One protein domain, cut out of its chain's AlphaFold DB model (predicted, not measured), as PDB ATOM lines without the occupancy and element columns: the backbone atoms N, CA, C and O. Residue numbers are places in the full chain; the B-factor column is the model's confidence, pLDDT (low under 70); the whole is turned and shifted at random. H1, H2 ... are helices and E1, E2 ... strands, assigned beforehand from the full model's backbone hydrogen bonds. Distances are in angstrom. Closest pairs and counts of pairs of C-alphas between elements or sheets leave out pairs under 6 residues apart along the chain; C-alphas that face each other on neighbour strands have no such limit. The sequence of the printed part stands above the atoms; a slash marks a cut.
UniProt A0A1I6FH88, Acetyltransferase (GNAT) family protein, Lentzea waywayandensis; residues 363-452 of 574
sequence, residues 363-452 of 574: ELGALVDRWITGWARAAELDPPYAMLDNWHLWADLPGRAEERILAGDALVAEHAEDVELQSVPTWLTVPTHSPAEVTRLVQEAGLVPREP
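This is residues 363 to 452 of the 574 residues of the protein "Acetyltransferase (GNAT) family protein" of Lentzea waywayandensis (UniProt A0A1I6FH88). A strongly twisted sheet of four strands forms the middle of this domain, with the long helix H1 over one face and the shorter helix H2 over the other, while H3 packs on H2 near the edge strand E4. The printed part has 90 residues with three named helices and four named strands, in the order H1, E1, E2, E3, H2, E4, H3. The sheet's order is E1, E2, E3, E4, and it is mixed: E3 and E4 are parallel, the other neighbours antiparallel. The class is mixed, helices and strands, and the whole is compact, with a radius of gyration of the C-alphas of 12.6 A and spans of 33 by 32 by 24 A.

H1, residues 363 to 379, begins with C-alpha 363 at (-15.950, -10.282, 8.599) and is 24.2 A long. E1 is residues 385 to 387. E2, residues 390 to 397, is 19.9 A long, and E3, residues 400 to 406, is 16.5 A long. H2 is residues 412 to 420, 12.1 A long. E4, residues 426 to 432, is 19.2 A long. H3, residues 435 to 444, is 14.1 A long and ends with C-alpha 444 at (-12.144, -37.573, 12.523).

E1, E2 and E3 form a meander, each strand the antiparallel neighbour of the one before. E1 and E2 are a hairpin, with N 387 and O 390 within hydrogen-bond range at 2.9 A. E2 and E3 are a hairpin too, with N 393 and O 403 at 2.9 A. E3, H2 and E4 form a strand-helix-strand unit, two parallel neighbour strands with a helix between, and its crossover is right-handed; N 404 and O 427 are 2.8 A apart. H1 and H2 lie on opposite faces of the sheet, in three layers, helices on both faces. H1 lies over E2 and E3 at a height over the sheet of 9.5 A and runs along the strands, at 18 degrees to E2 on the local plane. H2 lies over E3 and E4, also at a height of 9.5 A, and runs along the strands, at 9 degrees to E4 on the local plane; its closest C-alphas to E4 are those of Val 419 and Thr 426, 6.1 A apart. H2 and H3 touch, the closest C-alphas being those of Ala 416 and Val 442 at 5.5 A, and they run the same way at a steep tilt of 42 degrees. H3 only grazes the sheet, with residues 438 to 442. H1 is apart from H2 and H3. In H1, H2 and H3 every O i to N i+4 pair is within hydrogen-bond range.

The two C-alphas farthest apart are those of Arg 377 and Glu 444, at 33.2 A. The printed part has no cut, and the links between the named elements are tight. The mean pLDDT of the printed part is 84.5, and residues 383 to 389 and 395 to 399 are under 70.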
ATOM      1  N   GLU A 363     -16.772 -10.863   9.667       92.06
ATOM      2  CA  GLU A 363     -15.950 -10.282   8.599       92.06
ATOM      3  C   GLU A 363     -15.430 -11.361   7.641       92.06
ATOM      4  O   GLU A 363     -15.550 -11.214   6.419       92.06
ATOM      5  N   LEU A 364     -14.910 -12.474   8.171       92.44
ATOM      6  CA  LEU A 364     -14.445 -13.599   7.359       92.44
ATOM      7  C   LEU A 364     -15.571 -14.140   6.476       92.44
ATOM      8  O   LEU A 364     -15.375 -14.311   5.273       92.44
ATOM      9  N   GLY A 365     -16.758 -14.353   7.047       90.06
ATOM     10  CA  GLY A 365     -17.941 -14.754   6.294       90.06
ATOM     11  C   GLY A 365     -18.250 -13.783   5.154       90.06
ATOM     12  O   GLY A 365     -18.439 -14.221   4.022       90.06
ATOM     13  N   ALA A 366     -18.270 -12.475   5.427       91.00
ATOM     14  CA  ALA A 366     -18.573 -11.451   4.424       91.00
ATOM     15  C   ALA A 366     -17.556 -11.442   3.265       91.00
ATOM     16  O   ALA A 366     -17.911 -11.207   2.107       91.00
ATOM     17  N   LEU A 367     -16.282 -11.712   3.559       94.25
ATOM     18  CA  LEU A 367     -15.242 -11.872   2.541       94.25
ATOM     19  C   LEU A 367     -15.445 -13.151   1.720       94.25
ATOM     20  O   LEU A 367     -15.225 -13.134   0.506       94.25
ATOM     21  N   VAL A 368     -15.889 -14.239   2.355       92.94
ATOM     22  CA  VAL A 368     -16.219 -15.491   1.666       92.94
ATOM     23  C   VAL A 368     -17.389 -15.295   0.696       92.94
ATOM     24  O   VAL A 368     -17.251 -15.712  -0.449       92.94
ATOM     25  N   ASP A 369     -18.465 -14.574   1.043       89.62
ATOM     26  CA  ASP A 369     -19.558 -14.289   0.085       89.62
ATOM     27  C   ASP A 369     -19.061 -13.604  -1.189       89.62
ATOM     28  O   ASP A 369     -19.413 -13.990  -2.310       89.62
ATOM     29  N   ARG A 370     -18.231 -12.566  -1.010       93.44
ATOM     30  CA  ARG A 370     -17.641 -11.788  -2.107       93.44
ATOM     31  C   ARG A 370     -16.788 -12.692  -2.994       93.44
ATOM     32  O   ARG A 370     -16.909 -12.656  -4.221       93.44
ATOM     33  N   TRP A 371     -15.968 -13.547  -2.377       95.00
ATOM     34  CA  TRP A 371     -15.140 -14.510  -3.096       95.00
ATOM     35  C   TRP A 371     -15.975 -15.550  -3.855       95.00
ATOM     36  O   TRP A 371     -15.740 -15.733  -5.049       95.00
ATOM     37  N   ILE A 372     -16.970 -16.183  -3.221       91.44
ATOM     38  CA  ILE A 372     -17.816 -17.207  -3.861       91.44
ATOM     39  C   ILE A 372     -18.578 -16.606  -5.038       91.44
ATOM     40  O   ILE A 372     -18.627 -17.215  -6.104       91.44
ATOM     41  N   THR A 373     -19.120 -15.395  -4.888       90.31
ATOM     42  CA  THR A 373     -19.857 -14.717  -5.965       90.31
ATOM     43  C   THR A 373     -18.985 -14.544  -7.212       90.31
ATOM     44  O   THR A 373     -19.413 -14.851  -8.329       90.31
ATOM     45  N   GLY A 374     -17.737 -14.094  -7.044       92.75
ATOM     46  CA  GLY A 374     -16.804 -13.974  -8.162       92.75
ATOM     47  C   GLY A 374     -16.279 -15.323  -8.662       92.75
ATOM     48  O   GLY A 374     -16.120 -15.501  -9.869       92.75
ATOM     49  N   TRP A 375     -16.050 -16.296  -7.779       91.81
ATOM     50  CA  TRP A 375     -15.609 -17.638  -8.162       91.81
ATOM     51  C   TRP A 375     -16.663 -18.371  -8.993       91.81
ATOM     52  O   TRP A 375     -16.332 -18.848 -10.077       91.81
ATOM     53  N   ALA A 376     -17.925 -18.389  -8.554       88.69
ATOM     54  CA  ALA A 376     -19.038 -18.975  -9.295       88.69
ATOM     55  C   ALA A 376     -19.172 -18.332 -10.683       88.69
ATOM     56  O   ALA A 376     -19.263 -19.034 -11.690       88.69
ATOM     57  N   ARG A 377     -19.051 -16.997 -10.769       90.50
ATOM     58  CA  ARG A 377     -19.042 -16.275 -12.051       90.50
ATOM     59  C   ARG A 377     -17.874 -16.689 -12.949       90.50
ATOM     60  O   ARG A 377     -18.084 -16.899 -14.139       90.50
ATOM     61  N   ALA A 378     -16.661 -16.799 -12.404       91.00
ATOM     62  CA  ALA A 378     -15.460 -17.177 -13.154       91.00
ATOM     63  C   ALA A 378     -15.458 -18.648 -13.601       91.00
ATOM     64  O   ALA A 378     -14.829 -18.983 -14.604       91.00
ATOM     65  N   ALA A 379     -16.107 -19.518 -12.828       87.75
ATOM     66  CA  ALA A 379     -16.209 -20.948 -13.077       87.75
ATOM     67  C   ALA A 379     -17.453 -21.334 -13.899       87.75
ATOM     68  O   ALA A 379     -17.603 -22.512 -14.210       87.75
ATOM     69  N   GLU A 380     -18.293 -20.357 -14.267       86.62
ATOM     70  CA  GLU A 380     -19.575 -20.561 -14.960       86.62
ATOM     71  C   GLU A 380     -20.520 -21.505 -14.196       86.62
ATOM     72  O   GLU A 380     -21.247 -22.292 -14.794       86.62
ATOM     73  N   LEU A 381     -20.498 -21.417 -12.863       82.38
ATOM     74  CA  LEU A 381     -21.383 -22.171 -11.979       82.38
ATOM     75  C   LEU A 381     -22.697 -21.421 -11.768       82.38
ATOM     76  O   LEU A 381     -22.740 -20.184 -11.804       82.38
ATOM     77  N   ASP A 382     -23.758 -22.179 -11.499       75.69
ATOM     78  CA  ASP A 382     -25.007 -21.601 -11.021       75.69
ATOM     79  C   ASP A 382     -24.772 -20.837  -9.706       75.69
ATOM     80  O   ASP A 382     -23.847 -21.161  -8.949       75.69
ATOM     81  N   PRO A 383     -25.577 -19.795  -9.423       65.69
ATOM     82  CA  PRO A 383     -25.459 -19.055  -8.178       65.69
ATOM     83  C   PRO A 383     -25.511 -20.019  -6.986       65.69
ATOM     84  O   PRO A 383     -26.415 -20.859  -6.938       65.69
ATOM     85  N   PRO A 384     -24.575 -19.910  -6.030       67.62
ATOM     86  CA  PRO A 384     -24.577 -20.773  -4.859       67.62
ATOM     87  C   PRO A 384     -25.896 -20.596  -4.106       67.62
ATOM     88  O   PRO A 384     -26.352 -19.469  -3.885       67.62
ATOM     89  N   TYR A 385     -26.487 -21.702  -3.667       64.00
ATOM     90  CA  TYR A 385     -27.510 -21.628  -2.636       64.00
ATOM     91  C   TYR A 385     -26.796 -21.518  -1.286       64.00
ATOM     92  O   TYR A 385     -25.960 -22.358  -0.952       64.00
ATOM     93  N   ALA A 386     -27.075 -20.445  -0.547       60.66
ATOM     94  CA  ALA A 386     -26.456 -20.172   0.743       60.66
ATOM     95  C   ALA A 386     -27.452 -20.440   1.873       60.66
ATOM     96  O   ALA A 386     -28.537 -19.855   1.894       60.66
ATOM     97  N   MET A 387     -27.055 -21.249   2.850       57.72
ATOM     98  CA  MET A 387     -27.715 -21.332   4.150       57.72
ATOM     99  C   MET A 387     -26.684 -21.030   5.231       57.72
ATOM    100  O   MET A 387     -25.764 -21.807   5.412       57.72
ATOM    101  N   LEU A 388     -26.825 -19.921   5.964       56.44
ATOM    102  CA  LEU A 388     -26.095 -19.697   7.227       56.44
ATOM    103  C   LEU A 388     -24.561 -19.881   7.138       56.44
ATOM    104  O   LEU A 388     -23.987 -20.634   7.911       56.44
ATOM    105  N   ASP A 389     -23.892 -19.199   6.198       67.38
ATOM    106  CA  ASP A 389     -22.445 -19.362   5.933       67.38
ATOM    107  C   ASP A 389     -22.012 -20.767   5.475       67.38
ATOM    108  O   ASP A 389     -20.826 -21.098   5.507       67.38
ATOM    109  N   ASN A 390     -22.973 -21.569   5.019       73.75
ATOM    110  CA  ASN A 390     -22.775 -22.820   4.310       73.75
ATOM    111  C   ASN A 390     -23.288 -22.662   2.871       73.75
ATOM    112  O   ASN A 390     -24.492 -22.527   2.633       73.75
ATOM    113  N   TRP A 391     -22.381 -22.648   1.902       79.75
ATOM    114  CA  TRP A 391     -22.726 -22.549   0.484       79.75
ATOM    115  C   TRP A 391     -22.614 -23.912  -0.166       79.75
ATOM    116  O   TRP A 391     -21.575 -24.557  -0.062       79.75
ATOM    117  N   HIS A 392     -23.673 -24.319  -0.860       77.50
ATOM    118  CA  HIS A 392     -23.718 -25.571  -1.606       77.50
ATOM    119  C   HIS A 392     -23.645 -25.244  -3.091       77.50
ATOM    120  O   HIS A 392     -24.465 -24.478  -3.611       77.50
ATOM    121  N   LEU A 393     -22.651 -25.807  -3.771       76.44
ATOM    122  CA  LEU A 393     -22.477 -25.661  -5.207       76.44
ATOM    123  C   LEU A 393     -22.432 -27.028  -5.874       76.44
ATOM    124  O   LEU A 393     -21.619 -27.885  -5.527       76.44
ATOM    125  N   TRP A 394     -23.258 -27.180  -6.901       74.38
ATOM    126  CA  TRP A 394     -23.198 -28.301  -7.824       74.38
ATOM    127  C   TRP A 394     -22.166 -27.966  -8.891       74.38
ATOM    128  O   TRP A 394     -22.367 -27.073  -9.715       74.38
ATOM    129  N   ALA A 395     -21.012 -28.620  -8.818       66.38
ATOM    130  CA  ALA A 395     -19.926 -28.394  -9.759       66.38
ATOM    131  C   ALA A 395     -20.041 -29.317 -10.983       66.38
ATOM    132  O   ALA A 395     -19.560 -28.950 -12.054       66.38
ATOM    133  N   ASP A 396     -20.656 -30.501 -10.831       66.06
ATOM    134  CA  ASP A 396     -20.771 -31.543 -11.867       66.06
ATOM    135  C   ASP A 396     -19.439 -31.828 -12.598       66.06
ATOM    136  O   ASP A 396     -19.391 -32.222 -13.769       66.06
ATOM    137  N   LEU A 397     -18.313 -31.641 -11.899       62.97
ATOM    138  CA  LEU A 397     -16.979 -31.903 -12.422       62.97
ATOM    139  C   LEU A 397     -16.578 -33.355 -12.111       62.97
ATOM    140  O   LEU A 397     -16.867 -33.865 -11.025       62.97
ATOM    141  N   PRO A 398     -15.844 -34.039 -13.007       57.72
ATOM    142  CA  PRO A 398     -15.267 -35.344 -12.695       57.72
ATOM    143  C   PRO A 398     -14.413 -35.283 -11.414       57.72
ATOM    144  O   PRO A 398     -13.446 -34.524 -11.351       57.72
ATOM    145  N   GLY A 399     -14.784 -36.065 -10.393       69.75
ATOM    146  CA  GLY A 399     -14.116 -36.092  -9.080       69.75
ATOM    147  C   GLY A 399     -14.520 -34.977  -8.101       69.75
ATOM    148  O   GLY A 399     -13.978 -34.915  -7.000       69.75
ATOM    149  N   ARG A 400     -15.461 -34.100  -8.475       77.38
ATOM    150  CA  ARG A 400     -15.997 -33.009  -7.643       77.38
ATOM    151  C   ARG A 400     -17.426 -32.698  -8.098       77.38
ATOM    152  O   ARG A 400     -17.634 -31.820  -8.932       77.38
ATOM    153  N   ALA A 401     -18.383 -33.480  -7.598       79.56
ATOM    154  CA  ALA A 401     -19.799 -33.327  -7.928       79.56
ATOM    155  C   ALA A 401     -20.422 -32.168  -7.138       79.56
ATOM    156  O   ALA A 401     -21.091 -31.315  -7.718       79.56
ATOM    157  N   GLU A 402     -20.115 -32.094  -5.842       83.44
ATOM    158  CA  GLU A 402     -20.612 -31.068  -4.925       83.44
ATOM    159  C   GLU A 402     -19.445 -30.403  -4.177       83.44
ATOM    160  O   GLU A 402     -18.458 -31.049  -3.812       83.44
ATOM    161  N   GLU A 403     -19.561 -29.095  -3.958       87.12
ATOM    162  CA  GLU A 403     -18.690 -28.307  -3.093       87.12
ATOM    163  C   GLU A 403     -19.535 -27.644  -2.004       87.12
ATOM    164  O   GLU A 403     -20.419 -26.837  -2.302       87.12
ATOM    165  N   ARG A 404     -19.218 -27.945  -0.745       89.06
ATOM    166  CA  ARG A 404     -19.699 -27.224   0.429       89.06
ATOM    167  C   ARG A 404     -18.618 -26.291   0.932       89.06
ATOM    168  O   ARG A 404     -17.484 -26.709   1.161       89.06
ATOM    169  N   ILE A 405     -18.965 -25.028   1.120       89.94
ATOM    170  CA  ILE A 405     -18.069 -24.036   1.708       89.94
ATOM    171  C   ILE A 405     -18.660 -23.616   3.040       89.94
ATOM    172  O   ILE A 405     -19.811 -23.203   3.068       89.94
ATOM    173  N   LEU A 406     -17.877 -23.693   4.111       89.38
ATOM    174  CA  LEU A 406     -18.281 -23.282   5.452       89.38
ATOM    175  C   LEU A 406     -17.342 -22.176   5.935       89.38
ATOM    176  O   LEU A 406     -16.141 -22.402   6.071       89.38
ATOM    177  N   ALA A 407     -17.856 -20.966   6.164       85.69
ATOM    178  CA  ALA A 407     -17.009 -19.878   6.654       85.69
ATOM    179  C   ALA A 407     -16.840 -19.953   8.179       85.69
ATOM    180  O   ALA A 407     -17.762 -19.619   8.926       85.69
ATOM    181  N   GLY A 408     -15.635 -20.283   8.641       78.50
ATOM    182  CA  GLY A 408     -15.290 -20.362  10.061       78.50
ATOM    183  C   GLY A 408     -15.407 -21.765  10.654       78.50
ATOM    184  O   GLY A 408     -15.668 -22.742   9.960       78.50
ATOM    185  N   ASP A 409     -15.165 -21.843  11.960       83.19
ATOM    186  CA  ASP A 409     -14.863 -23.112  12.637       83.19
ATOM    187  C   ASP A 409     -16.114 -23.779  13.229       83.19
ATOM    188  O   ASP A 409     -16.127 -24.984  13.486       83.19
ATOM    189  N   ALA A 410     -17.176 -22.993  13.429       77.88
ATOM    190  CA  ALA A 410     -18.414 -23.469  14.021       77.88
ATOM    191  C   ALA A 410     -19.091 -24.506  13.118       77.88
ATOM    192  O   ALA A 410     -19.197 -24.311  11.910       77.88
ATOM    193  N   LEU A 411     -19.571 -25.595  13.723       80.69
ATOM    194  CA  LEU A 411     -20.296 -26.688  13.056       80.69
ATOM    195  C   LEU A 411     -19.487 -27.480  12.008       80.69
ATOM    196  O   LEU A 411     -20.060 -28.306  11.299       80.69
ATOM    197  N   VAL A 412     -18.157 -27.309  11.934       88.50
ATOM    198  CA  VAL A 412     -17.293 -28.078  11.013       88.50
ATOM    199  C   VAL A 412     -17.477 -29.587  11.184       88.50
ATOM    200  O   VAL A 412     -17.521 -30.297  10.186       88.50
ATOM    201  N   ALA A 413     -17.585 -30.080  12.422       86.56
ATOM    202  CA  ALA A 413     -17.744 -31.508  12.698       86.56
ATOM    203  C   ALA A 413     -19.044 -32.073  12.098       86.56
ATOM    204  O   ALA A 413     -18.988 -33.038  11.342       86.56
ATOM    205  N   GLU A 414     -20.180 -31.420  12.367       81.88
ATOM    206  CA  GLU A 414     -21.500 -31.791  11.830       81.88
ATOM    207  C   GLU A 414     -21.481 -31.775  10.296       81.88
ATOM    208  O   GLU A 414     -21.835 -32.753   9.644       81.88
ATOM    209  N   HIS A 415     -20.957 -30.703   9.696       84.44
ATOM    210  CA  HIS A 415     -20.875 -30.610   8.241       84.44
ATOM    211  C   HIS A 415     -19.913 -31.621   7.613       84.44
ATOM    212  O   HIS A 415     -20.160 -32.073   6.496       84.44
ATOM    213  N   ALA A 416     -18.824 -31.977   8.293       87.81
ATOM    214  CA  ALA A 416     -17.903 -32.994   7.810       87.81
ATOM    215  C   ALA A 416     -18.545 -34.389   7.832       87.81
ATOM    216  O   ALA A 416     -18.388 -35.136   6.868       87.81
ATOM    217  N   GLU A 417     -19.314 -34.707   8.876       81.44
ATOM    218  CA  GLU A 417     -20.116 -35.934   8.956       81.44
ATOM    219  C   GLU A 417     -21.175 -35.979   7.850       81.44
ATOM    220  O   GLU A 417     -21.264 -36.969   7.122       81.44
ATOM    221  N   ASP A 418     -21.905 -34.882   7.633       79.25
ATOM    222  CA  ASP A 418     -22.892 -34.790   6.554       79.25
ATOM    223  C   ASP A 418     -22.269 -34.983   5.165       79.25
ATOM    224  O   ASP A 418     -22.916 -35.531   4.266       79.25
ATOM    225  N   VAL A 419     -21.049 -34.477   4.954       83.00
ATOM    226  CA  VAL A 419     -20.300 -34.629   3.696       83.00
ATOM    227  C   VAL A 419     -19.843 -36.072   3.509       83.00
ATOM    228  O   VAL A 419     -19.975 -36.607   2.407       83.00
ATOM    229  N   GLU A 420     -19.356 -36.727   4.563       84.88
ATOM    230  CA  GLU A 420     -18.940 -38.131   4.498       84.88
ATOM    231  C   GLU A 420     -20.110 -39.059   4.138       84.88
ATOM    232  O   GLU A 420     -19.947 -40.000   3.362       84.88
ATOM    233  N   LEU A 421     -21.319 -38.746   4.615       77.19
ATOM    234  CA  LEU A 421     -22.535 -39.498   4.294       77.19
ATOM    235  C   LEU A 421     -23.008 -39.335   2.835       77.19
ATOM    236  O   LEU A 421     -23.890 -40.077   2.393       77.19
ATOM    237  N   GLN A 422     -22.455 -38.390   2.062       74.88
ATOM    238  CA  GLN A 422     -22.861 -38.203   0.667       74.88
ATOM    239  C   GLN A 422     -22.384 -39.353  -0.230       74.88
ATOM    240  O   GLN A 422     -21.239 -39.795  -0.197       74.88
ATOM    241  N   SER A 423     -23.270 -39.805  -1.122       74.81
ATOM    242  CA  SER A 423     -22.973 -40.881  -2.084       74.81
ATOM    243  C   SER A 423     -22.176 -40.425  -3.315       74.81
ATOM    244  O   SER A 423     -21.710 -41.260  -4.094       74.81
ATOM    245  N   VAL A 424     -22.005 -39.112  -3.492       77.38
ATOM    246  CA  VAL A 424     -21.267 -38.492  -4.598       77.38
ATOM    247  C   VAL A 424     -19.991 -37.813  -4.087       77.38
ATOM    248  O   VAL A 424     -19.958 -37.421  -2.917       77.38
ATOM    249  N   PRO A 425     -18.951 -37.642  -4.933       83.75
ATOM    250  CA  PRO A 425     -17.734 -36.923  -4.557       83.75
ATOM    251  C   PRO A 425     -18.053 -35.495  -4.104       83.75
ATOM    252  O   PRO A 425     -18.336 -34.620  -4.930       83.75
ATOM    253  N   THR A 426     -18.003 -35.286  -2.794       86.81
ATOM    254  CA  THR A 426     -18.407 -34.054  -2.122       86.81
ATOM    255  C   THR A 426     -17.229 -33.498  -1.354       86.81
ATOM    256  O   THR A 426     -16.515 -34.214  -0.651       86.81
ATOM    257  N   TRP A 427     -17.027 -32.200  -1.511       91.94
ATOM    258  CA  TRP A 427     -15.901 -31.476  -0.954       91.94
ATOM    259  C   TRP A 427     -16.370 -30.524   0.136       91.94
ATOM    260  O   TRP A 427     -17.420 -29.905   0.003       91.94
ATOM    261  N   LEU A 428     -15.566 -30.384   1.185       93.50
ATOM    262  CA  LEU A 428     -15.736 -29.401   2.244       93.50
ATOM    263  C   LEU A 428     -14.549 -28.438   2.228       93.50
ATOM    264  O   LEU A 428     -13.407 -28.850   2.444       93.50
ATOM    265  N   THR A 429     -14.823 -27.159   1.995       94.25
ATOM    266  CA  THR A 429     -13.840 -26.071   2.008       94.25
ATOM    267  C   THR A 429     -14.134 -25.117   3.159       94.25
ATOM    268  O   THR A 429     -15.211 -24.531   3.238       94.25
ATOM    269  N   VAL A 430     -13.158 -24.931   4.044       95.31
ATOM    270  CA  VAL A 430     -13.308 -24.183   5.295       95.31
ATOM    271  C   VAL A 430     -12.217 -23.117   5.409       95.31
ATOM    272  O   VAL A 430     -11.086 -23.427   5.800       95.31
ATOM    273  N   PRO A 431     -12.507 -21.850   5.065       95.50
ATOM    274  CA  PRO A 431     -11.683 -20.716   5.463       95.50
ATOM    275  C   PRO A 431     -11.697 -20.565   6.991       95.50
ATOM    276  O   PRO A 431     -12.765 -20.442   7.589       95.50
ATOM    277  N   THR A 432     -10.523 -20.600   7.622       93.31
ATOM    278  CA  THR A 432     -10.379 -20.731   9.082       93.31
ATOM    279  C   THR A 432      -9.106 -20.063   9.615       93.31
ATOM    280  O   THR A 432      -8.074 -20.009   8.937       93.31
ATOM    281  N   HIS A 433      -9.164 -19.580  10.859       92.25
ATOM    282  CA  HIS A 433      -7.990 -19.150  11.634       92.25
ATOM    283  C   HIS A 433      -7.404 -20.273  12.510       92.25
ATOM    284  O   HIS A 433      -6.338 -20.099  13.102       92.25
ATOM    285  N   SER A 434      -8.055 -21.440  12.543       92.94
ATOM    286  CA  SER A 434      -7.695 -22.614  13.343       92.94
ATOM    287  C   SER A 434      -7.468 -23.854  12.458       92.94
ATOM    288  O   SER A 434      -8.052 -24.913  12.707       92.94
ATOM    289  N   PRO A 435      -6.596 -23.798  11.429       94.62
ATOM    290  CA  PRO A 435      -6.489 -24.858  10.420       94.62
ATOM    291  C   PRO A 435      -6.121 -26.229  10.991       94.62
ATOM    292  O   PRO A 435      -6.539 -27.249  10.450       94.62
ATOM    293  N   ALA A 436      -5.351 -26.280  12.083       95.38
ATOM    294  CA  ALA A 436      -4.983 -27.537  12.730       95.38
ATOM    295  C   ALA A 436      -6.195 -28.241  13.362       95.38
ATOM    296  O   ALA A 436      -6.320 -29.458  13.246       95.38
ATOM    297  N   GLU A 437      -7.087 -27.472  13.986       94.06
ATOM    298  CA  GLU A 437      -8.296 -27.997  14.616       94.06
ATOM    299  C   GLU A 437      -9.319 -28.426  13.566       94.06
ATOM    300  O   GLU A 437      -9.810 -29.549  13.604       94.06
ATOM    301  N   VAL A 438      -9.555 -27.586  12.555       95.38
ATOM    302  CA  VAL A 438     -10.433 -27.932  11.430       95.38
ATOM    303  C   VAL A 438      -9.928 -29.183  10.709       95.38
ATOM    304  O   VAL A 438     -10.715 -30.083  10.436       95.38
ATOM    305  N   THR A 439      -8.616 -29.296  10.461       96.19
ATOM    306  CA  THR A 439      -8.018 -30.502   9.856       96.19
ATOM    307  C   THR A 439      -8.268 -31.748  10.708       96.19
ATOM    308  O   THR A 439      -8.604 -32.797  10.162       96.19
ATOM    309  N   ARG A 440      -8.140 -31.641  12.038       95.50
ATOM    310  CA  ARG A 440      -8.431 -32.741  12.966       95.50
ATOM    311  C   ARG A 440      -9.897 -33.174  12.860       95.50
ATOM    312  O   ARG A 440     -10.152 -34.360  12.682       95.50
ATOM    313  N   LEU A 441     -10.834 -32.226  12.908       94.12
ATOM    314  CA  LEU A 441     -12.276 -32.499  12.849       94.12
ATOM    315  C   LEU A 441     -12.694 -33.173  11.536       94.12
ATOM    316  O   LEU A 441     -13.402 -34.178  11.563       94.12
ATOM    317  N   VAL A 442     -12.222 -32.676  10.387       95.00
ATOM    318  CA  VAL A 442     -12.571 -33.285   9.090       95.00
ATOM    319  C   VAL A 442     -11.981 -34.692   8.938       95.00
ATOM    320  O   VAL A 442     -12.633 -35.563   8.374       95.00
ATOM    321  N   GLN A 443     -10.783 -34.945   9.480       94.56
ATOM    322  CA  GLN A 443     -10.176 -36.282   9.490       94.56
ATOM    323  C   GLN A 443     -10.922 -37.246  10.411       94.56
ATOM    324  O   GLN A 443     -11.121 -38.405  10.055       94.56
ATOM    325  N   GLU A 444     -11.341 -36.782  11.588       90.69
ATOM    326  CA  GLU A 444     -12.144 -37.573  12.523       90.69
ATOM    327  C   GLU A 444     -13.503 -37.954  11.940       90.69
ATOM    328  O   GLU A 444     -14.013 -39.021  12.273       90.69
ATOM    329  N   ALA A 445     -14.068 -37.127  11.058       87.75
ATOM    330  CA  ALA A 445     -15.288 -37.428  10.313       87.75
ATOM    331  C   ALA A 445     -15.084 -38.402   9.135       87.75
ATOM    332  O   ALA A 445     -16.066 -38.890   8.595       87.75
ATOM    333  N   GLY A 446     -13.839 -38.719   8.756       89.19
ATOM    334  CA  GLY A 446     -13.517 -39.634   7.650       89.19
ATOM    335  C   GLY A 446     -13.100 -38.950   6.345       89.19
ATOM    336  O   GLY A 446     -12.658 -39.631   5.420       89.19
ATOM    337  N   LEU A 447     -13.138 -37.615   6.280       92.81
ATOM    338  CA  LEU A 447     -12.744 -36.879   5.081       92.81
ATOM    339  C   LEU A 447     -11.224 -36.888   4.884       92.81
ATOM    340  O   LEU A 447     -10.439 -36.876   5.835       92.81
ATOM    341  N   VAL A 448     -10.796 -36.822   3.624       94.44
ATOM    342  CA  VAL A 448      -9.383 -36.762   3.229       94.44
ATOM    343  C   VAL A 448      -8.973 -35.307   2.973       94.44
ATOM    344  O   VAL A 448      -9.401 -34.732   1.967       94.44
ATOM    345  N   PRO A 449      -8.133 -34.684   3.827       94.12
ATOM    346  CA  PRO A 449      -7.654 -33.325   3.598       94.12
ATOM    347  C   PRO A 449      -6.649 -33.259   2.449       94.12
ATOM    348  O   PRO A 449      -5.850 -34.173   2.234       94.12
ATOM    349  N   ARG A 450      -6.621 -32.124   1.757       92.25
ATOM    350  CA  ARG A 450      -5.589 -31.784   0.772       92.25
ATOM    351  C   ARG A 450      -4.540 -30.846   1.348       92.25
ATOM    352  O   ARG A 450      -4.603 -30.441   2.505       92.25
ATOM    353  N   GLU A 451      -3.551 -30.506   0.518       90.38
ATOM    354  CA  GLU A 451      -2.660 -29.393   0.832       90.38
ATOM    355  C   GLU A 451      -3.502 -28.134   1.092       90.38
ATOM    356  O   GLU A 451      -4.337 -27.793   0.249       90.38
ATOM    357  N   PRO A 452      -3.307 -27.461   2.240       88.06
ATOM    358  CA  PRO A 452      -4.095 -26.292   2.590       88.06
ATOM    359  C   PRO A 452      -3.825 -25.148   1.616       88.06
ATOM    360  O   PRO A 452      -2.715 -24.979   1.094       88.06
TER     361      PRO A 452